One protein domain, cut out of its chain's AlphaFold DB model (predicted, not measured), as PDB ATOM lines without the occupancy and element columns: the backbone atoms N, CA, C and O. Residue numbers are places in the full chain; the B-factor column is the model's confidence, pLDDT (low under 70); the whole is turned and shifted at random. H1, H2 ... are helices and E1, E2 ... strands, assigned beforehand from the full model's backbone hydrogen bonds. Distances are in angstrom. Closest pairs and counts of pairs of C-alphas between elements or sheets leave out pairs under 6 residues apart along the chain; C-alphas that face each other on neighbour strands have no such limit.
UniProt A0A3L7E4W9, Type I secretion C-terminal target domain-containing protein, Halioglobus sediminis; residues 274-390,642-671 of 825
ATOM      1  N   SER A 274      46.870  11.229  32.157       80.00
ATOM      2  CA  SER A 274      47.860  12.307  32.176       80.00
ATOM      3  C   SER A 274      48.318  12.591  30.754       80.00
ATOM      4  O   SER A 274      48.724  11.675  30.036       80.00
ATOM      5  N   LEU A 275      48.205  13.845  30.331       80.00
ATOM      6  CA  LEU A 275      48.576  14.283  28.990       80.00
ATOM      7  C   LEU A 275      49.171  15.686  29.009       80.00
ATOM      8  O   LEU A 275      49.129  16.389  30.013       80.00
ATOM      9  N   VAL A 276      49.710  16.091  27.865       68.88
ATOM     10  CA  VAL A 276      50.288  17.414  27.670       68.88
ATOM     11  C   VAL A 276      49.239  18.362  27.087       68.88
ATOM     12  O   VAL A 276      48.530  17.993  26.150       68.88
ATOM     13  N   ASN A 277      49.172  19.602  27.583       73.56
ATOM     14  CA  ASN A 277      48.270  20.656  27.111       73.56
ATOM     15  C   ASN A 277      48.679  21.194  25.725       73.56
ATOM     16  O   ASN A 277      49.080  22.347  25.552       73.56
ATOM     17  N   LYS A 278      48.647  20.329  24.714       67.12
ATOM     18  CA  LYS A 278      49.095  20.601  23.351       67.12
ATOM     19  C   LYS A 278      48.193  19.882  22.364       67.12
ATOM     20  O   LYS A 278      47.846  18.718  22.537       67.12
ATOM     21  N   VAL A 279      47.877  20.563  21.265       63.16
ATOM     22  CA  VAL A 279      47.182  19.951  20.125       63.16
ATOM     23  C   VAL A 279      48.186  19.140  19.311       63.16
ATOM     24  O   VAL A 279      48.673  19.585  18.269       63.16
ATOM     25  N   ASP A 280      48.529  17.957  19.811       59.94
ATOM     26  CA  ASP A 280      49.336  16.971  19.100       59.94
ATOM     27  C   ASP A 280      48.554  15.649  18.994       59.94
ATOM     28  O   ASP A 280      48.077  15.140  20.007       59.94
ATOM     29  N   PRO A 281      48.407  15.058  17.792       54.59
ATOM     30  CA  PRO A 281      47.693  13.793  17.616       54.59
ATOM     31  C   PRO A 281      48.346  12.587  18.315       54.59
ATOM     32  O   PRO A 281      47.754  11.508  18.299       54.59
ATOM     33  N   ILE A 282      49.557  12.732  18.863       55.72
ATOM     34  CA  ILE A 282      50.262  11.699  19.631       55.72
ATOM     35  C   ILE A 282      50.319  12.061  21.123       55.72
ATOM     36  O   ILE A 282      50.097  11.183  21.947       55.72
ATOM     37  N   GLU A 283      50.590  13.323  21.478       56.00
ATOM     38  CA  GLU A 283      50.816  13.748  22.880       56.00
ATOM     39  C   GLU A 283      49.555  14.294  23.582       56.00
ATOM     40  O   GLU A 283      49.515  14.369  24.807       56.00
ATOM     41  N   GLY A 284      48.511  14.644  22.820       60.62
ATOM     42  CA  GLY A 284      47.203  15.079  23.326       60.62
ATOM     43  C   GLY A 284      46.183  13.942  23.431       60.62
ATOM     44  O   GLY A 284      44.981  14.196  23.434       60.62
ATOM     45  N   VAL A 285      46.636  12.685  23.437       76.38
ATOM     46  CA  VAL A 285      45.768  11.504  23.481       76.38
ATOM     47  C   VAL A 285      46.199  10.591  24.621       76.38
ATOM     48  O   VAL A 285      47.323  10.094  24.622       76.38
ATOM     49  N   ALA A 286      45.282  10.311  25.543       80.75
ATOM     50  CA  ALA A 286      45.393   9.197  26.478       80.75
ATOM     51  C   ALA A 286      44.382   8.138  26.039       80.75
ATOM     52  O   ALA A 286      43.192   8.425  25.978       80.75
ATOM     53  N   ALA A 287      44.842   6.948  25.665       85.38
ATOM     54  CA  ALA A 287      43.974   5.907  25.123       85.38
ATOM     55  C   ALA A 287      44.066   4.626  25.947       85.38
ATOM     56  O   ALA A 287      45.162   4.221  26.341       85.38
ATOM     57  N   GLY A 288      42.925   3.972  26.147       83.25
ATOM     58  CA  GLY A 288      42.825   2.717  26.879       83.25
ATOM     59  C   GLY A 288      43.104   2.857  28.375       83.25
ATOM     60  O   GLY A 288      43.672   1.937  28.960       83.25
ATOM     61  N   VAL A 289      42.763   3.998  28.982       87.19
ATOM     62  CA  VAL A 289      42.920   4.210  30.429       87.19
ATOM     63  C   VAL A 289      41.835   3.423  31.168       87.19
ATOM     64  O   VAL A 289      40.689   3.428  30.722       87.19
ATOM     65  N   SER A 290      42.178   2.719  32.252       88.81
ATOM     66  CA  SER A 290      41.243   1.816  32.944       88.81
ATOM     67  C   SER A 290      40.064   2.571  33.563       88.81
ATOM     68  O   SER A 290      40.263   3.613  34.192       88.81
ATOM     69  N   LEU A 291      38.847   2.037  33.418       88.31
ATOM     70  CA  LEU A 291      37.666   2.518  34.147       88.31
ATOM     71  C   LEU A 291      37.528   1.894  35.545       88.31
ATOM     72  O   LEU A 291      36.884   2.498  36.400       88.31
ATOM     73  N   ASP A 292      38.197   0.767  35.801       79.44
ATOM     74  CA  ASP A 292      38.319   0.147  37.124       79.44
ATOM     75  C   ASP A 292      39.803  -0.026  37.513       79.44
ATOM     76  O   ASP A 292      40.527  -0.880  36.994       79.44
ATOM     77  N   GLY A 293      40.302   0.903  38.333       66.12
ATOM     78  CA  GLY A 293      41.691   1.031  38.785       66.12
ATOM     79  C   GLY A 293      41.979   0.389  40.154       66.12
ATOM     80  O   GLY A 293      41.108  -0.167  40.810       66.12
ATOM     81  N   LEU A 294      43.244   0.482  40.599       53.22
ATOM     82  CA  LEU A 294      43.978  -0.356  41.584       53.22
ATOM     83  C   LEU A 294      43.428  -0.506  43.040       53.22
ATOM     84  O   LEU A 294      44.213  -0.717  43.971       53.22
ATOM     85  N   LEU A 295      42.122  -0.436  43.304       46.44
ATOM     86  CA  LEU A 295      41.540  -0.659  44.634       46.44
ATOM     87  C   LEU A 295      40.313  -1.592  44.640       46.44
ATOM     88  O   LEU A 295      39.330  -1.289  45.306       46.44
ATOM     89  N   GLY A 296      40.385  -2.789  44.049       44.44
ATOM     90  CA  GLY A 296      39.382  -3.820  44.374       44.44
ATOM     91  C   GLY A 296      39.352  -5.047  43.476       44.44
ATOM     92  O   GLY A 296      39.540  -6.155  43.984       44.44
ATOM     93  N   GLY A 297      39.182  -4.849  42.172       50.47
ATOM     94  CA  GLY A 297      39.286  -5.863  41.124       50.47
ATOM     95  C   GLY A 297      40.632  -5.729  40.420       50.47
ATOM     96  O   GLY A 297      41.177  -4.644  40.290       50.47
ATOM     97  N   ASN A 298      41.275  -6.834  40.051       52.28
ATOM     98  CA  ASN A 298      42.482  -6.797  39.205       52.28
ATOM     99  C   ASN A 298      42.130  -7.209  37.765       52.28
ATOM    100  O   ASN A 298      42.970  -7.785  37.070       52.28
ATOM    101  N   ASP A 299      40.880  -7.029  37.353       66.69
ATOM    102  CA  ASP A 299      40.352  -7.455  36.056       66.69
ATOM    103  C   ASP A 299      40.086  -6.305  35.088       66.69
ATOM    104  O   ASP A 299      40.124  -6.578  33.885       66.69
ATOM    105  N   ALA A 300      39.992  -5.056  35.570       73.25
ATOM    106  CA  ALA A 300      39.757  -3.867  34.745       73.25
ATOM    107  C   ALA A 300      38.434  -3.952  33.963       73.25
ATOM    108  O   ALA A 300      38.366  -3.517  32.815       73.25
ATOM    109  N   ASP A 301      37.426  -4.565  34.573       78.88
ATOM    110  CA  ASP A 301      36.128  -4.914  34.000       78.88
ATOM    111  C   ASP A 301      35.056  -4.349  34.938       78.88
ATOM    112  O   ASP A 301      35.116  -4.620  36.132       78.88
ATOM    113  N   ILE A 302      34.141  -3.518  34.430       84.31
ATOM    114  CA  ILE A 302      33.108  -2.881  35.266       84.31
ATOM    115  C   ILE A 302      31.812  -3.692  35.326       84.31
ATOM    116  O   ILE A 302      30.847  -3.260  35.962       84.31
ATOM    117  N   ASP A 303      31.735  -4.824  34.625       79.25
ATOM    118  CA  ASP A 303      30.489  -5.573  34.504       79.25
ATOM    119  C   ASP A 303      30.041  -6.210  35.826       79.25
ATOM    120  O   ASP A 303      28.844  -6.435  36.020       79.25
ATOM    121  N   ASP A 304      30.966  -6.437  36.763       76.00
ATOM    122  CA  ASP A 304      30.655  -6.872  38.130       76.00
ATOM    123  C   ASP A 304      30.236  -5.711  39.055       76.00
ATOM    124  O   ASP A 304      29.680  -5.934  40.134       76.00
ATOM    125  N   ASN A 305      30.429  -4.459  38.623       83.50
ATOM    126  CA  ASN A 305      30.004  -3.280  39.367       83.50
ATOM    127  C   ASN A 305      28.533  -2.927  39.144       83.50
ATOM    128  O   ASN A 305      28.024  -2.089  39.887       83.50
ATOM    129  N   TYR A 306      27.847  -3.535  38.171       84.88
ATOM    130  CA  TYR A 306      26.395  -3.383  38.031       84.88
ATOM    131  C   TYR A 306      25.626  -4.094  39.149       84.88
ATOM    132  O   TYR A 306      24.497  -3.719  39.408       84.88
ATOM    133  N   GLY A 307      26.259  -5.033  39.858       84.12
ATOM    134  CA  GLY A 307      25.589  -5.870  40.845       84.12
ATOM    135  C   GLY A 307      25.133  -7.200  40.251       84.12
ATOM    136  O   GLY A 307      25.432  -7.546  39.102       84.12
ATOM    137  N   ALA A 308      24.438  -7.986  41.071       84.75
ATOM    138  CA  ALA A 308      24.112  -9.366  40.744       84.75
ATOM    139  C   ALA A 308      23.166  -9.514  39.551       84.75
ATOM    140  O   ALA A 308      23.191 -10.559  38.908       84.75
ATOM    141  N   ASP A 309      22.334  -8.515  39.249       80.56
ATOM    142  CA  ASP A 309      21.343  -8.538  38.166       80.56
ATOM    143  C   ASP A 309      21.966  -8.621  36.751       80.56
ATOM    144  O   ASP A 309      21.314  -9.092  35.808       80.56
ATOM    145  N   GLN A 310      23.267  -8.315  36.660       73.81
ATOM    146  CA  GLN A 310      24.120  -8.259  35.477       73.81
ATOM    147  C   GLN A 310      23.625  -7.330  34.368       73.81
ATOM    148  O   GLN A 310      22.496  -7.382  33.873       73.81
ATOM    149  N   GLY A 311      24.596  -6.628  33.789       77.50
ATOM    150  CA  GLY A 311      24.379  -5.755  32.654       77.50
ATOM    151  C   GLY A 311      23.804  -4.421  33.095       77.50
ATOM    152  O   GLY A 311      22.894  -4.321  33.897       77.50
ATOM    153  N   GLY A 312      24.328  -3.363  32.509       85.88
ATOM    154  CA  GLY A 312      23.933  -2.022  32.874       85.88
ATOM    155  C   GLY A 312      24.496  -1.021  31.891       85.88
ATOM    156  O   GLY A 312      24.780  -1.333  30.729       85.88
ATOM    157  N   THR A 313      24.619   0.220  32.332       91.19
ATOM    158  CA  THR A 313      25.262   1.275  31.569       91.19
ATOM    159  C   THR A 313      26.108   2.150  32.470       91.19
ATOM    160  O   THR A 313      25.594   2.694  33.443       91.19
ATOM    161  N   LEU A 314      27.354   2.382  32.067       92.81
ATOM    162  CA  LEU A 314      28.153   3.511  32.525       92.81
ATOM    163  C   LEU A 314      28.012   4.673  31.534       92.81
ATOM    164  O   LEU A 314      28.186   4.498  30.324       92.81
ATOM    165  N   LYS A 315      27.664   5.859  32.034       94.88
ATOM    166  CA  LYS A 315      27.452   7.065  31.221       94.88
ATOM    167  C   LYS A 315      28.024   8.298  31.898       94.88
ATOM    168  O   LYS A 315      28.188   8.326  33.109       94.88
ATOM    169  N   PHE A 316      28.257   9.342  31.114       94.88
ATOM    170  CA  PHE A 316      28.496  10.682  31.643       94.88
ATOM    171  C   PHE A 316      27.230  11.246  32.300       94.88
ATOM    172  O   PHE A 316      26.164  11.246  31.679       94.88
ATOM    173  N   ASP A 317      27.354  11.759  33.527       91.94
ATOM    174  CA  ASP A 317      26.252  12.394  34.267       91.94
ATOM    175  C   ASP A 317      26.206  13.908  33.999       91.94
ATOM    176  O   ASP A 317      26.376  14.742  34.884       91.94
ATOM    177  N   TYR A 318      26.015  14.274  32.729       87.88
ATOM    178  CA  TYR A 318      25.911  15.667  32.281       87.88
ATOM    179  C   TYR A 318      24.693  15.863  31.379       87.88
ATOM    180  O   TYR A 318      24.328  14.974  30.605       87.88
ATOM    181  N   ASN A 319      24.073  17.050  31.428       86.19
ATOM    182  CA  ASN A 319      23.066  17.422  30.434       86.19
ATOM    183  C   ASN A 319      23.708  18.159  29.253       86.19
ATOM    184  O   ASN A 319      24.581  19.007  29.430       86.19
ATOM    185  N   ASP A 320      23.202  17.894  28.048       85.38
ATOM    186  CA  ASP A 320      23.631  18.587  26.830       85.38
ATOM    187  C   ASP A 320      23.521  20.112  26.949       85.38
ATOM    188  O   ASP A 320      22.439  20.664  27.191       85.38
ATOM    189  N   GLY A 321      24.633  20.792  26.674       81.44
ATOM    190  CA  GLY A 321      24.745  22.244  26.721       81.44
ATOM    191  C   GLY A 321      24.920  22.818  28.123       81.44
ATOM    192  O   GLY A 321      24.896  24.045  28.261       81.44
ATOM    193  N   ASP A 322      25.103  21.976  29.143       83.38
ATOM    194  CA  ASP A 322      25.513  22.456  30.455       83.38
ATOM    195  C   ASP A 322      27.000  22.864  30.422       83.38
ATOM    196  O   ASP A 322      27.840  22.187  29.814       83.38
ATOM    197  N   PRO A 323      27.346  24.008  31.040       74.94
ATOM    198  CA  PRO A 323      28.734  24.409  31.200       74.94
ATOM    199  C   PRO A 323      29.448  23.474  32.179       74.94
ATOM    200  O   PRO A 323      28.888  23.097  33.210       74.94
ATOM    201  N   LEU A 324      30.710  23.165  31.893       76.31
ATOM    202  CA  LEU A 324      31.565  22.362  32.762       76.31
ATOM    203  C   LEU A 324      32.117  23.215  33.923       76.31
ATOM    204  O   LEU A 324      33.296  23.572  33.961       76.31
ATOM    205  N   TYR A 325      31.238  23.596  34.852       63.41
ATOM    206  CA  TYR A 325      31.611  24.247  36.114       63.41
ATOM    207  C   TYR A 325      31.982  23.200  37.169       63.41
ATOM    208  O   TYR A 325      31.350  22.156  37.233       63.41
ATOM    209  N   GLU A 326      32.955  23.537  38.024       57.84
ATOM    210  CA  GLU A 326      33.500  22.724  39.137       57.84
ATOM    211  C   GLU A 326      34.652  21.765  38.807       57.84
ATOM    212  O   GLU A 326      35.211  21.165  39.724       57.84
ATOM    213  N   LEU A 327      35.130  21.705  37.564       56.81
ATOM    214  CA  LEU A 327      36.243  20.820  37.212       56.81
ATOM    215  C   LEU A 327      37.643  21.420  37.516       56.81
ATOM    216  O   LEU A 327      38.518  21.381  36.667       56.81
ATOM    217  N   GLY A 328      37.850  22.026  38.692       43.78
ATOM    218  CA  GLY A 328      39.153  22.606  39.089       43.78
ATOM    219  C   GLY A 328      39.089  23.849  39.993       43.78
ATOM    220  O   GLY A 328      40.118  24.365  40.424       43.78
ATOM    221  N   GLY A 329      37.890  24.348  40.326       50.59
ATOM    222  CA  GLY A 329      37.731  25.541  41.165       50.59
ATOM    223  C   GLY A 329      36.347  26.193  41.085       50.59
ATOM    224  O   GLY A 329      35.349  25.544  40.794       50.59
ATOM    225  N   SER A 330      36.271  27.501  41.370       51.28
ATOM    226  CA  SER A 330      35.020  28.293  41.308       51.28
ATOM    227  C   SER A 330      34.691  28.854  39.912       51.28
ATOM    228  O   SER A 330      33.798  29.695  39.801       51.28
ATOM    229  N   GLN A 331      35.415  28.434  38.872       58.84
ATOM    230  CA  GLN A 331      35.265  28.897  37.488       58.84
ATOM    231  C   GLN A 331      35.004  27.710  36.551       58.84
ATOM    232  O   GLN A 331      35.247  26.561  36.920       58.84
ATOM    233  N   ALA A 332      34.459  27.988  35.366       67.69
ATOM    234  CA  ALA A 332      34.309  26.987  34.314       67.69
ATOM    235  C   ALA A 332      35.670  26.660  33.691       67.69
ATOM    236  O   ALA A 332      36.559  27.510  33.664       67.69
ATOM    237  N   LEU A 333      35.797  25.451  33.145       79.31
ATOM    238  CA  LEU A 333      36.900  25.112  32.251       79.31
ATOM    239  C   LEU A 333      36.861  26.034  31.018       79.31
ATOM    240  O   LEU A 333      35.777  26.277  30.483       79.31
ATOM    241  N   GLN A 334      38.011  26.541  30.561       78.19
ATOM    242  CA  GLN A 334      38.093  27.476  29.430       78.19
ATOM    243  C   GLN A 334      39.047  27.002  28.326       78.19
ATOM    244  O   GLN A 334      39.968  26.223  28.567       78.19
ATOM    245  N   SER A 335      38.804  27.459  27.097       77.88
ATOM    246  CA  SER A 335      39.705  27.305  25.949       77.88
ATOM    247  C   SER A 335      39.578  28.525  25.032       77.88
ATOM    248  O   SER A 335      38.474  28.883  24.613       77.88
ATOM    249  N   GLY A 336      40.687  29.209  24.732       68.31
ATOM    250  CA  GLY A 336      40.656  30.438  23.925       68.31
ATOM    251  C   GLY A 336      39.898  31.604  24.584       68.31
ATOM    252  O   GLY A 336      39.416  32.502  23.897       68.31
ATOM    253  N   GLY A 337      39.771  31.602  25.910       64.25
ATOM    254  CA  GLY A 337      39.043  32.582  26.714       64.25
ATOM    255  C   GLY A 337      37.525  32.374  26.740       64.25
ATOM    256  O   GLY A 337      36.794  33.244  27.218       64.25
ATOM    257  N   LEU A 338      37.025  31.257  26.208       71.69
ATOM    258  CA  LEU A 338      35.611  30.890  26.245       71.69
ATOM    259  C   LEU A 338      35.370  29.735  27.208       71.69
ATOM    260  O   LEU A 338      36.179  28.814  27.278       71.69
ATOM    261  N   ASP A 339      34.216  29.758  27.873       79.12
ATOM    262  CA  ASP A 339      33.758  28.643  28.697       79.12
ATOM    263  C   ASP A 339      33.544  27.392  27.829       79.12
ATOM    264  O   ASP A 339      33.019  27.463  26.710       79.12
ATOM    265  N   VAL A 340      33.945  26.243  28.367       85.00
ATOM    266  CA  VAL A 340      33.749  24.932  27.757       85.00
ATOM    267  C   VAL A 340      32.443  24.324  28.271       85.00
ATOM    268  O   VAL A 340      32.199  24.203  29.473       85.00
ATOM    269  N   PHE A 341      31.601  23.916  27.333       88.44
ATOM    270  CA  PHE A 341      30.331  23.234  27.550       88.44
ATOM    271  C   PHE A 341      30.457  21.764  27.162       88.44
ATOM    272  O   PHE A 341      31.305  21.408  26.342       88.44
ATOM    273  N   ALA A 342      29.592  20.918  27.716       91.25
ATOM    274  CA  ALA A 342      29.536  19.502  27.378       91.25
ATOM    275  C   ALA A 342      28.333  19.178  26.490       91.25
ATOM    276  O   ALA A 342      27.216  19.629  26.735       91.25
ATOM    277  N   ASP A 343      28.564  18.363  25.465       94.19
ATOM    278  CA  ASP A 343      27.522  17.591  24.794       94.19
ATOM    279  C   ASP A 343      27.800  16.113  25.047       94.19
ATOM    280  O   ASP A 343      28.930  15.649  24.876       94.19
ATOM    281  N   VAL A 344      26.765  15.373  25.415       95.50
ATOM    282  CA  VAL A 344      26.814  13.941  25.660       95.50
ATOM    283  C   VAL A 344      26.103  13.223  24.512       95.50
ATOM    284  O   VAL A 344      25.044  13.619  24.023       95.50
ATOM    285  N   SER A 345      26.698  12.143  24.015       96.00
ATOM    286  CA  SER A 345      26.081  11.331  22.972       96.00
ATOM    287  C   SER A 345      24.756  10.721  23.437       96.00
ATOM    288  O   SER A 345      24.493  10.532  24.620       96.00
ATOM    289  N   ALA A 346      23.896  10.347  22.485       93.56
ATOM    290  CA  ALA A 346      22.574   9.796  22.801       93.56
ATOM    291  C   ALA A 346      22.612   8.486  23.618       93.56
ATOM    292  O   ALA A 346      21.613   8.131  24.242       93.56
ATOM    293  N   ASP A 347      23.720   7.747  23.561       92.69
ATOM    294  CA  ASP A 347      23.996   6.556  24.367       92.69
ATOM    295  C   ASP A 347      24.743   6.859  25.676       92.69
ATOM    296  O   ASP A 347      24.831   5.972  26.519       92.69
ATOM    297  N   GLY A 348      25.199   8.095  25.890       94.62
ATOM    298  CA  GLY A 348      25.837   8.541  27.129       94.62
ATOM    299  C   GLY A 348      27.333   8.256  27.238       94.62
ATOM    300  O   GLY A 348      27.921   8.577  28.265       94.62
ATOM    301  N   THR A 349      27.946   7.646  26.220       95.81
ATOM    302  CA  THR A 349      29.319   7.113  26.283       95.81
ATOM    303  C   THR A 349      30.372   8.028  25.672       95.81
ATOM    304  O   THR A 349      31.563   7.779  25.836       95.81
ATOM    305  N   VAL A 350      29.975   9.088  24.969       96.31
ATOM    306  CA  VAL A 350      30.896  10.087  24.424       96.31
ATOM    307  C   VAL A 350      30.526  11.449  24.978       96.31
ATOM    308  O   VAL A 350      29.402  11.905  24.776       96.31
ATOM    309  N   LEU A 351      31.480  12.106  25.629       96.75
ATOM    310  CA  LEU A 351      31.373  13.502  26.031       96.75
ATOM    311  C   LEU A 351      32.288  14.344  25.150       96.75
ATOM    312  O   LEU A 351      33.483  14.077  25.022       96.75
ATOM    313  N   THR A 352      31.725  15.379  24.538       95.31
ATOM    314  CA  THR A 352      32.459  16.355  23.738       95.31
ATOM    315  C   THR A 352      32.449  17.696  24.453       95.31
ATOM    316  O   THR A 352      31.395  18.316  24.600       95.31
ATOM    317  N   GLY A 353      33.632  18.156  24.859       93.12
ATOM    318  CA  GLY A 353      33.840  19.518  25.334       93.12
ATOM    319  C   GLY A 353      33.918  20.477  24.150       93.12
ATOM    320  O   GLY A 353      34.627  20.198  23.181       93.12
ATOM    321  N   TYR A 354      33.204  21.600  24.192       89.44
ATOM    322  CA  TYR A 354      33.224  22.609  23.131       89.44
ATOM    323  C   TYR A 354      33.099  24.032  23.668       89.44
ATOM    324  O   TYR A 354      32.455  24.263  24.685       89.44
ATOM    325  N   THR A 355      33.634  24.996  22.930       86.00
ATOM    326  CA  THR A 355      33.324  26.418  23.118       86.00
ATOM    327  C   THR A 355      32.197  26.843  22.176       86.00
ATOM    328  O   THR A 355      32.030  26.261  21.098       86.00
ATOM    329  N   ASP A 356      31.403  27.841  22.571       78.31
ATOM    330  CA  ASP A 356      30.366  28.457  21.728       78.31
ATOM    331  C   ASP A 356      30.575  29.975  21.653       78.31
ATOM    332  O   ASP A 356      30.366  30.688  22.635       78.31
ATOM    333  N   ASP A 357      30.962  30.470  20.475       70.00
ATOM    334  CA  ASP A 357      30.941  31.901  20.164       70.00
ATOM    335  C   ASP A 357      29.768  32.217  19.230       70.00
ATOM    336  O   ASP A 357      29.819  32.037  18.008       70.00
ATOM    337  N   GLY A 358      28.657  32.687  19.799       64.50
ATOM    338  CA  GLY A 358      27.540  33.207  19.009       64.50
ATOM    339  C   GLY A 358      26.877  32.195  18.072       64.50
ATOM    340  O   GLY A 358      26.328  32.585  17.031       64.50
ATOM    341  N   GLY A 359      26.927  30.906  18.411       65.69
ATOM    342  CA  GLY A 359      26.404  29.792  17.627       65.69
ATOM    343  C   GLY A 359      27.438  29.102  16.735       65.69
ATOM    344  O   GLY A 359      27.056  28.222  15.952       65.69
ATOM    345  N   VAL A 360      28.715  29.492  16.801       74.44
ATOM    346  CA  VAL A 360      29.829  28.747  16.207       74.44
ATOM    347  C   VAL A 360      30.443  27.876  17.293       74.44
ATOM    348  O   VAL A 360      31.057  28.371  18.230       74.44
ATOM    349  N   ARG A 361      30.265  26.561  17.149       82.62
ATOM    350  CA  ARG A 361      30.766  25.580  18.109       82.62
ATOM    351  C   ARG A 361      32.098  25.003  17.649       82.62
ATOM    352  O   ARG A 361      32.183  24.510  16.520       82.62
ATOM    353  N   THR A 362      33.090  25.032  18.533       83.75
ATOM    354  CA  THR A 362      34.428  24.475  18.297       83.75
ATOM    355  C   THR A 362      34.713  23.392  19.329       83.75
ATOM    356  O   THR A 362      34.634  23.648  20.523       83.75
ATOM    357  N   GLU A 363      35.021  22.177  18.873       90.62
ATOM    358  CA  GLU A 363      35.369  21.053  19.752       90.62
ATOM    359  C   GLU A 363      36.737  21.291  20.406       90.62
ATOM    360  O   GLU A 363      37.710  21.601  19.718       90.62
ATOM    361  N   VAL A 364      36.798  21.129  21.725       87.56
ATOM    362  CA  VAL A 364      37.994  21.325  22.557       87.56
ATOM    363  C   VAL A 364      38.608  19.990  22.939       87.56
ATOM    364  O   VAL A 364      39.816  19.814  22.816       87.56
ATOM    365  N   PHE A 365      37.791  19.026  23.355       90.69
ATOM    366  CA  PHE A 365      38.230  17.665  23.639       90.69
ATOM    367  C   PHE A 365      37.090  16.670  23.428       90.69
ATOM    368  O   PHE A 365      35.918  17.036  23.309       90.69
ATOM    369  N   THR A 366      37.429  15.389  23.379       93.25
ATOM    370  CA  THR A 366      36.459  14.293  23.388       93.25
ATOM    371  C   THR A 366      36.906  13.224  24.367       93.25
ATOM    372  O   THR A 366      38.076  12.849  24.372       93.25
ATOM    373  N   VAL A 367      35.961  12.717  25.154       95.62
ATOM    374  CA  VAL A 367      36.143  11.553  26.019       95.62
ATOM    375  C   VAL A 367      35.208  10.456  25.548       95.62
ATOM    376  O   VAL A 367      34.022  10.705  25.342       95.62
ATOM    377  N   THR A 368      35.738   9.258  25.329       95.88
ATOM    378  CA  THR A 368      34.974   8.095  24.862       95.88
ATOM    379  C   THR A 368      35.111   6.966  25.866       95.88
ATOM    380  O   THR A 368      36.222   6.510  26.111       95.88
ATOM    381  N   LEU A 369      33.991   6.505  26.418       95.19
ATOM    382  CA  LEU A 369      33.914   5.289  27.220       95.19
ATOM    383  C   LEU A 369      33.881   4.081  26.275       95.19
ATOM    384  O   LEU A 369      32.976   3.936  25.447       95.19
ATOM    385  N   ASN A 370      34.880   3.218  26.395       91.94
ATOM    386  CA  ASN A 370      35.043   1.987  25.638       91.94
ATOM    387  C   ASN A 370      34.600   0.807  26.502       91.94
ATOM    388  O   ASN A 370      35.433   0.135  27.108       91.94
ATOM    389  N   LEU A 371      33.286   0.576  26.522       89.94
ATOM    390  CA  LEU A 371      32.671  -0.526  27.261       89.94
ATOM    391  C   LEU A 371      32.711  -1.805  26.410       89.94
ATOM    392  O   LEU A 371      32.117  -1.841  25.321       89.94
ATOM    393  N   ALA A 372      33.464  -2.817  26.829       77.12
ATOM    394  CA  ALA A 372      33.836  -3.957  26.001       77.12
ATOM    395  C   ALA A 372      33.441  -5.295  26.624       77.12
ATOM    396  O   ALA A 372      34.125  -5.790  27.499       77.12
ATOM    397  N   GLU A 373      32.464  -5.972  26.007       73.50
ATOM    398  CA  GLU A 373      31.949  -7.247  26.518       73.50
ATOM    399  C   GLU A 373      32.272  -8.480  25.636       73.50
ATOM    400  O   GLU A 373      31.754  -8.585  24.507       73.50
ATOM    401  N   PRO A 374      33.100  -9.460  26.081       67.50
ATOM    402  CA  PRO A 374      33.940  -9.462  27.291       67.50
ATOM    403  C   PRO A 374      35.276  -8.737  27.055       67.50
ATOM    404  O   PRO A 374      35.873  -8.881  25.974       67.50
ATOM    405  N   GLY A 375      35.815  -8.056  28.062       70.88
ATOM    406  CA  GLY A 375      37.065  -7.313  27.921       70.88
ATOM    407  C   GLY A 375      37.312  -6.326  29.054       70.88
ATOM    408  O   GLY A 375      36.530  -6.239  29.976       70.88
ATOM    409  N   ALA A 376      38.442  -5.621  28.979       82.62
ATOM    410  CA  ALA A 376      38.713  -4.538  29.911       82.62
ATOM    411  C   ALA A 376      37.991  -3.268  29.450       82.62
ATOM    412  O   ALA A 376      38.150  -2.864  28.287       82.62
ATOM    413  N   ASP A 377      37.262  -2.639  30.359       89.81
ATOM    414  CA  ASP A 377      36.581  -1.377  30.129       89.81
ATOM    415  C   ASP A 377      37.545  -0.223  30.330       89.81
ATOM    416  O   ASP A 377      38.252  -0.090  31.331       89.81
ATOM    417  N   THR A 378      37.602   0.633  29.319       91.25
ATOM    418  CA  THR A 378      38.564   1.728  29.284       91.25
ATOM    419  C   THR A 378      37.908   3.011  28.830       91.25
ATOM    420  O   THR A 378      36.776   3.015  28.352       91.25
ATOM    421  N   TYR A 379      38.630   4.114  28.917       93.69
ATOM    422  CA  TYR A 379      38.257   5.341  28.245       93.69
ATOM    423  C   TYR A 379      39.427   5.919  27.455       93.69
ATOM    424  O   TYR A 379      40.602   5.713  27.772       93.69
ATOM    425  N   ASP A 380      39.072   6.650  26.404       91.44
ATOM    426  CA  ASP A 380      39.996   7.444  25.611       91.44
ATOM    427  C   ASP A 380      39.705   8.926  25.830       91.44
ATOM    428  O   ASP A 380      38.559   9.366  25.727       91.44
ATOM    429  N   PHE A 381      40.750   9.706  26.063       91.38
ATOM    430  CA  PHE A 381      40.730  11.156  26.079       91.38
ATOM    431  C   PHE A 381      41.515  11.699  24.883       91.38
ATOM    432  O   PHE A 381      42.664  11.318  24.657       91.38
ATOM    433  N   MET A 382      40.914  12.616  24.127       87.50
ATOM    434  CA  MET A 382      41.551  13.296  23.002       87.50
ATOM    435  C   MET A 382      41.391  14.810  23.137       87.50
ATOM    436  O   MET A 382      40.284  15.337  23.017       87.50
ATOM    437  N   LEU A 383      42.511  15.506  23.315       86.31
ATOM    438  CA  LEU A 383      42.609  16.959  23.312       86.31
ATOM    439  C   LEU A 383      42.694  17.482  21.871       86.31
ATOM    440  O   LEU A 383      43.564  17.091  21.092       86.31
ATOM    441  N   LEU A 384      41.777  18.376  21.504       84.12
ATOM    442  CA  LEU A 384      41.663  18.955  20.162       84.12
ATOM    443  C   LEU A 384      42.054  20.431  20.126       84.12
ATOM    444  O   LEU A 384      42.535  20.889  19.090       84.12
ATOM    445  N   GLN A 385      41.857  21.167  21.218       78.19
ATOM    446  CA  GLN A 385      42.318  22.541  21.433       78.19
ATOM    447  C   GLN A 385      43.011  22.622  22.801       78.19
ATOM    448  O   GLN A 385      42.628  21.866  23.690       78.19
ATOM    449  N   PRO A 386      44.005  23.507  22.996       76.31
ATOM    450  CA  PRO A 386      44.595  23.704  24.315       76.31
ATOM    451  C   PRO A 386      43.533  24.201  25.298       76.31
ATOM    452  O   PRO A 386      42.643  24.971  24.921       76.31
ATOM    453  N   LEU A 387      43.636  23.768  26.548       78.88
ATOM    454  CA  LEU A 387      42.847  24.309  27.651       78.88
ATOM    455  C   LEU A 387      43.561  25.530  28.227       78.88
ATOM    456  O   LEU A 387      44.792  25.565  28.281       78.88
ATOM    457  N   ASP A 388      42.802  26.531  28.653       73.06
ATOM    458  CA  ASP A 388      43.372  27.720  29.273       73.06
ATOM    459  C   ASP A 388      43.690  27.427  30.742       73.06
ATOM    460  O   ASP A 388      42.809  27.053  31.518       73.06
ATOM    461  N   GLY A 389      44.947  27.624  31.135       63.53
ATOM    462  CA  GLY A 389      45.332  27.637  32.543       63.53
ATOM    463  C   GLY A 389      44.951  28.967  33.193       63.53
ATOM    464  O   GLY A 389      45.224  30.040  32.647       63.53
ATOM    465  N   GLU A 390      44.351  28.929  34.382       56.94
ATOM    466  CA  GLU A 390      44.115  30.143  35.163       56.94
ATOM    467  C   GLU A 390      45.436  30.617  35.788       56.94
ATOM    468  O   GLU A 390      45.837  30.158  36.857       56.94
ATOM    469  N   GLU A 642      49.156  23.722  34.509       66.75
ATOM    470  CA  GLU A 642      48.454  22.454  34.683       66.75
ATOM    471  C   GLU A 642      46.944  22.722  34.770       66.75
ATOM    472  O   GLU A 642      46.497  23.608  35.505       66.75
ATOM    473  N   VAL A 643      46.167  22.001  33.963       76.12
ATOM    474  CA  VAL A 643      44.705  22.065  33.946       76.12
ATOM    475  C   VAL A 643      44.176  20.695  34.332       76.12
ATOM    476  O   VAL A 643      43.987  19.825  33.483       76.12
ATOM    477  N   ASP A 644      43.931  20.525  35.624       78.81
ATOM    478  CA  ASP A 644      43.364  19.295  36.163       78.81
ATOM    479  C   ASP A 644      41.870  19.440  36.359       78.81
ATOM    480  O   ASP A 644      41.381  20.435  36.904       78.81
ATOM    481  N   PHE A 645      41.146  18.418  35.929       82.94
ATOM    482  CA  PHE A 645      39.702  18.428  35.943       82.94
ATOM    483  C   PHE A 645      39.156  17.009  36.091       82.94
ATOM    484  O   PHE A 645      39.823  16.035  35.756       82.94
ATOM    485  N   ALA A 646      37.946  16.866  36.624       86.75
ATOM    486  CA  ALA A 646      37.342  15.556  36.847       86.75
ATOM    487  C   ALA A 646      35.923  15.523  36.297       86.75
ATOM    488  O   ALA A 646      35.175  16.458  36.543       86.75
ATOM    489  N   LEU A 647      35.561  14.472  35.565       90.12
ATOM    490  CA  LEU A 647      34.233  14.305  34.979       90.12
ATOM    491  C   LEU A 647      33.368  13.357  35.816       90.12
ATOM    492  O   LEU A 647      33.835  12.327  36.311       90.12
ATOM    493  N   ASP A 648      32.091  13.709  35.922       91.19
ATOM    494  CA  ASP A 648      31.065  12.934  36.606       91.19
ATOM    495  C   ASP A 648      30.567  11.787  35.721       91.19
ATOM    496  O   ASP A 648      30.237  11.961  34.539       91.19
ATOM    497  N   LEU A 649      30.481  10.603  36.320       93.12
ATOM    498  CA  LEU A 649      29.890   9.418  35.711       93.12
ATOM    499  C   LEU A 649      28.647   8.991  36.495       93.12
ATOM    500  O   LEU A 649      28.457   9.353  37.653       93.12
ATOM    501  N   ALA A 650      27.808   8.179  35.873       93.31
ATOM    502  CA  ALA A 650      26.749   7.442  36.533       93.31
ATOM    503  C   ALA A 650      26.765   6.004  36.029       93.31
ATOM    504  O   ALA A 650      26.788   5.759  34.817       93.31
ATOM    505  N   ILE A 651      26.747   5.068  36.971       90.69
ATOM    506  CA  ILE A 651      26.519   3.654  36.699       90.69
ATOM    507  C   ILE A 651      25.045   3.350  36.973       90.69
ATOM    508  O   ILE A 651      24.442   3.900  37.896       90.69
ATOM    509  N   THR A 652      24.433   2.551  36.113       89.94
ATOM    510  CA  THR A 652      23.052   2.084  36.259       89.94
ATOM    511  C   THR A 652      23.018   0.619  35.891       89.94
ATOM    512  O   THR A 652      23.578   0.276  34.855       89.94
ATOM    513  N   ASP A 653      22.388  -0.212  36.697       88.44
ATOM    514  CA  ASP A 653      22.239  -1.644  36.443       88.44
ATOM    515  C   ASP A 653      21.047  -1.955  35.509       88.44
ATOM    516  O   ASP A 653      20.573  -1.076  34.763       88.44
ATOM    517  N   ALA A 654      20.613  -3.216  35.445       86.69
ATOM    518  CA  ALA A 654      19.593  -3.663  34.504       86.69
ATOM    519  C   ALA A 654      18.172  -3.367  34.988       86.69
ATOM    520  O   ALA A 654      17.284  -3.145  34.144       86.69
ATOM    521  N   ASP A 655      17.934  -3.367  36.297       80.69
ATOM    522  CA  ASP A 655      16.629  -3.043  36.867       80.69
ATOM    523  C   ASP A 655      16.387  -1.529  37.025       80.69
ATOM    524  O   ASP A 655      15.233  -1.078  36.978       80.69
ATOM    525  N   GLY A 656      17.456  -0.728  36.981       83.19
ATOM    526  CA  GLY A 656      17.432   0.725  36.865       83.19
ATOM    527  C   GLY A 656      17.905   1.464  38.112       83.19
ATOM    528  O   GLY A 656      17.732   2.692  38.176       83.19
ATOM    529  N   ASP A 657      18.479   0.756  39.073       85.56
ATOM    530  CA  ASP A 657      19.205   1.321  40.188       85.56
ATOM    531  C   ASP A 657      20.464   2.040  39.690       85.56
ATOM    532  O   ASP A 657      21.173   1.611  38.783       85.56
ATOM    533  N   ALA A 658      20.689   3.250  40.208       87.56
ATOM    534  CA  ALA A 658      21.697   4.160  39.681       87.56
ATOM    535  C   ALA A 658      22.555   4.760  40.791       87.56
ATOM    536  O   ALA A 658      22.043   5.299  41.778       87.56
ATOM    537  N   LEU A 659      23.867   4.755  40.574       89.06
ATOM    538  CA  LEU A 659      24.853   5.374  41.444       89.06
ATOM    539  C   LEU A 659      25.580   6.488  40.681       89.06
ATOM    540  O   LEU A 659      26.290   6.246  39.706       89.06
ATOM    541  N   ALA A 660      25.398   7.724  41.149       90.94
ATOM    542  CA  ALA A 660      26.144   8.877  40.659       90.94
ATOM    543  C   ALA A 660      27.562   8.882  41.249       90.94
ATOM    544  O   ALA A 660      27.749   8.694  42.456       90.94
ATOM    545  N   LEU A 661      28.546   9.143  40.397       89.19
ATOM    546  CA  LEU A 661      29.975   9.088  40.678       89.19
ATOM    547  C   LEU A 661      30.598  10.463  40.383       89.19
ATOM    548  O   LEU A 661      31.253  10.652  39.354       89.19
ATOM    549  N   PRO A 662      30.369  11.458  41.257       86.62
ATOM    550  CA  PRO A 662      30.876  12.803  41.032       86.62
ATOM    551  C   PRO A 662      32.406  12.831  41.110       86.62
ATOM    552  O   PRO A 662      32.998  12.327  42.069       86.62
ATOM    553  N   GLY A 663      33.041  13.440  40.112       83.06
ATOM    554  CA  GLY A 663      34.484  13.609  39.994       83.06
ATOM    555  C   GLY A 663      35.266  12.301  39.871       83.06
ATOM    556  O   GLY A 663      36.445  12.279  40.221       83.06
ATOM    557  N   SER A 664      34.638  11.205  39.432       84.75
ATOM    558  CA  SER A 664      35.296   9.893  39.378       84.75
ATOM    559  C   SER A 664      36.339   9.783  38.269       84.75
ATOM    560  O   SER A 664      37.321   9.066  38.431       84.75
ATOM    561  N   LEU A 665      36.140  10.470  37.139       89.12
ATOM    562  CA  LEU A 665      37.041  10.387  35.993       89.12
ATOM    563  C   LEU A 665      38.024  11.561  35.997       89.12
ATOM    564  O   LEU A 665      37.707  12.635  35.491       89.12
ATOM    565  N   VAL A 666      39.207  11.361  36.573       86.81
ATOM    566  CA  VAL A 666      40.225  12.413  36.723       86.81
ATOM    567  C   VAL A 666      41.093  12.533  35.467       86.81
ATOM    568  O   VAL A 666      41.662  11.547  34.996       86.81
ATOM    569  N   ILE A 667      41.230  13.753  34.951       85.50
ATOM    570  CA  ILE A 667      42.072  14.110  33.811       85.50
ATOM    571  C   ILE A 667      43.088  15.156  34.266       85.50
ATOM    572  O   ILE A 667      42.714  16.268  34.634       85.50
ATOM    573  N   ASN A 668      44.366  14.802  34.182       82.69
ATOM    574  CA  ASN A 668      45.472  15.702  34.466       82.69
ATOM    575  C   ASN A 668      46.080  16.185  33.150       82.69
ATOM    576  O   ASN A 668      46.578  15.381  32.349       82.69
ATOM    577  N   VAL A 669      46.036  17.491  32.902       77.94
ATOM    578  CA  VAL A 669      46.588  18.083  31.679       77.94
ATOM    579  C   VAL A 669      47.775  18.954  32.055       77.94
ATOM    580  O   VAL A 669      47.636  20.133  32.371       77.94
ATOM    581  N   ALA A 670      48.960  18.355  32.002       68.94
ATOM    582  CA  ALA A 670      50.217  19.000  32.338       68.94
ATOM    583  C   ALA A 670      50.624  20.050  31.292       68.94
ATOM    584  O   ALA A 670      50.207  20.016  30.129       68.94
ATOM    585  N   GLU A 671      51.493  20.970  31.698       64.69
ATOM    586  CA  GLU A 671      52.083  21.977  30.815       64.69
ATOM    587  C   GLU A 671      52.815  21.347  29.605       64.69
ATOM    588  O   GLU A 671      53.396  20.265  29.685       64.69
TER     589      GLU A 671
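This is residues 274 to 390 and 642 to 671 of the 825 residues of the protein "Type I secretion C-terminal target domain-containing protein" of Halioglobus sediminis (UniProt A0A3L7E4W9). Two strongly twisted sheets stand roughly face to face as a loose sandwich: the long hairpin of E8 and E9 crosses slantwise over the five-stranded sheet E2 E7 E6 E5 E4, and the sheets come near each other at two edges, E1 by E2 and E3 by E4 and E5. The second sheet, E1 E9 E8 E3, is curled like part of a barrel, and the small helix H1 lies near one end of the whole. The 147 printed residues hold, along the chain, E1 E2 H1 E3 E4 E5 E6 E7 E8 E9; the five-stranded sheet is antiparallel and the four-stranded one mixed. The class is mostly strand, though under half of the residues, 72 of 147, are in named elements. The whole is compact, with a radius of gyration of the C-alphas of 15.6 A, and elongated, spanning 47 by 28 by 25 A.

The larger sheet holds E2, residues 285 to 290; E7, 378 to 383; E6, 360 to 370, 28.8 A long; E5, 350 to 357, 22.2 A; and E4, 338 to 344, 19.1 A. The other holds E1, residues 274 to 276, from C-alpha 274 at (47.860, 12.307, 32.176); E9, 658 to 670, 33.0 A, ending with C-alpha 670 at (50.217, 19.000, 32.338); E8, 643 to 652, 29.6 A; and E3, 313 to 316. H1 is residues 303 to 306.

E4 E5 E6 E7 form a meander, each strand the antiparallel neighbour of the one before. N 343 and O 352 of the hairpin E4 and E5 are 3.0 A apart, N 353 and O 365 of E5 and E6 3.0 A, N 368 and O 380 of E6 and E7 2.9 A, and N 286 and O 381 of E2 and E7 2.9 A, within hydrogen-bond range. E6 bends by 57 degrees at residue 364. Residues 322 to 323 and 334 to 335 pair antiparallel with E4. In the other sheet, E8 and E9 are a hairpin, with N 647 and O 665 2.8 A apart; E3 is antiparallel to E8, N 315 and O 650 2.9 A; E1 is parallel to E9, N 670 and O 275 2.8 A. Between the sheets the closest C-alphas of E1 and E2 are those of Leu 275 and Ala 286, 6.5 A, and those of E3 and E5 are Phe 316 and Leu 351, 6.9 A. E6 is apart from E8 and E9. H1 only grazes its sheet; it is too short for an O i to N i+4 pair, and its one O i to N i+3 pair is not within range.

The C-alphas of Ala 308 and Gly 358, the two farthest apart, are 47.9 A apart. Residues 391 to 641 are not printed, and C-alphas 390 and 642 are 8.8 A apart across the cut. The links E2 to H1 and E3 to E4 are long. Mean pLDDT of the printed part is 79.6; 33 residues are under 70, among them 278 to 284, 293 to 299 and 325 to 332.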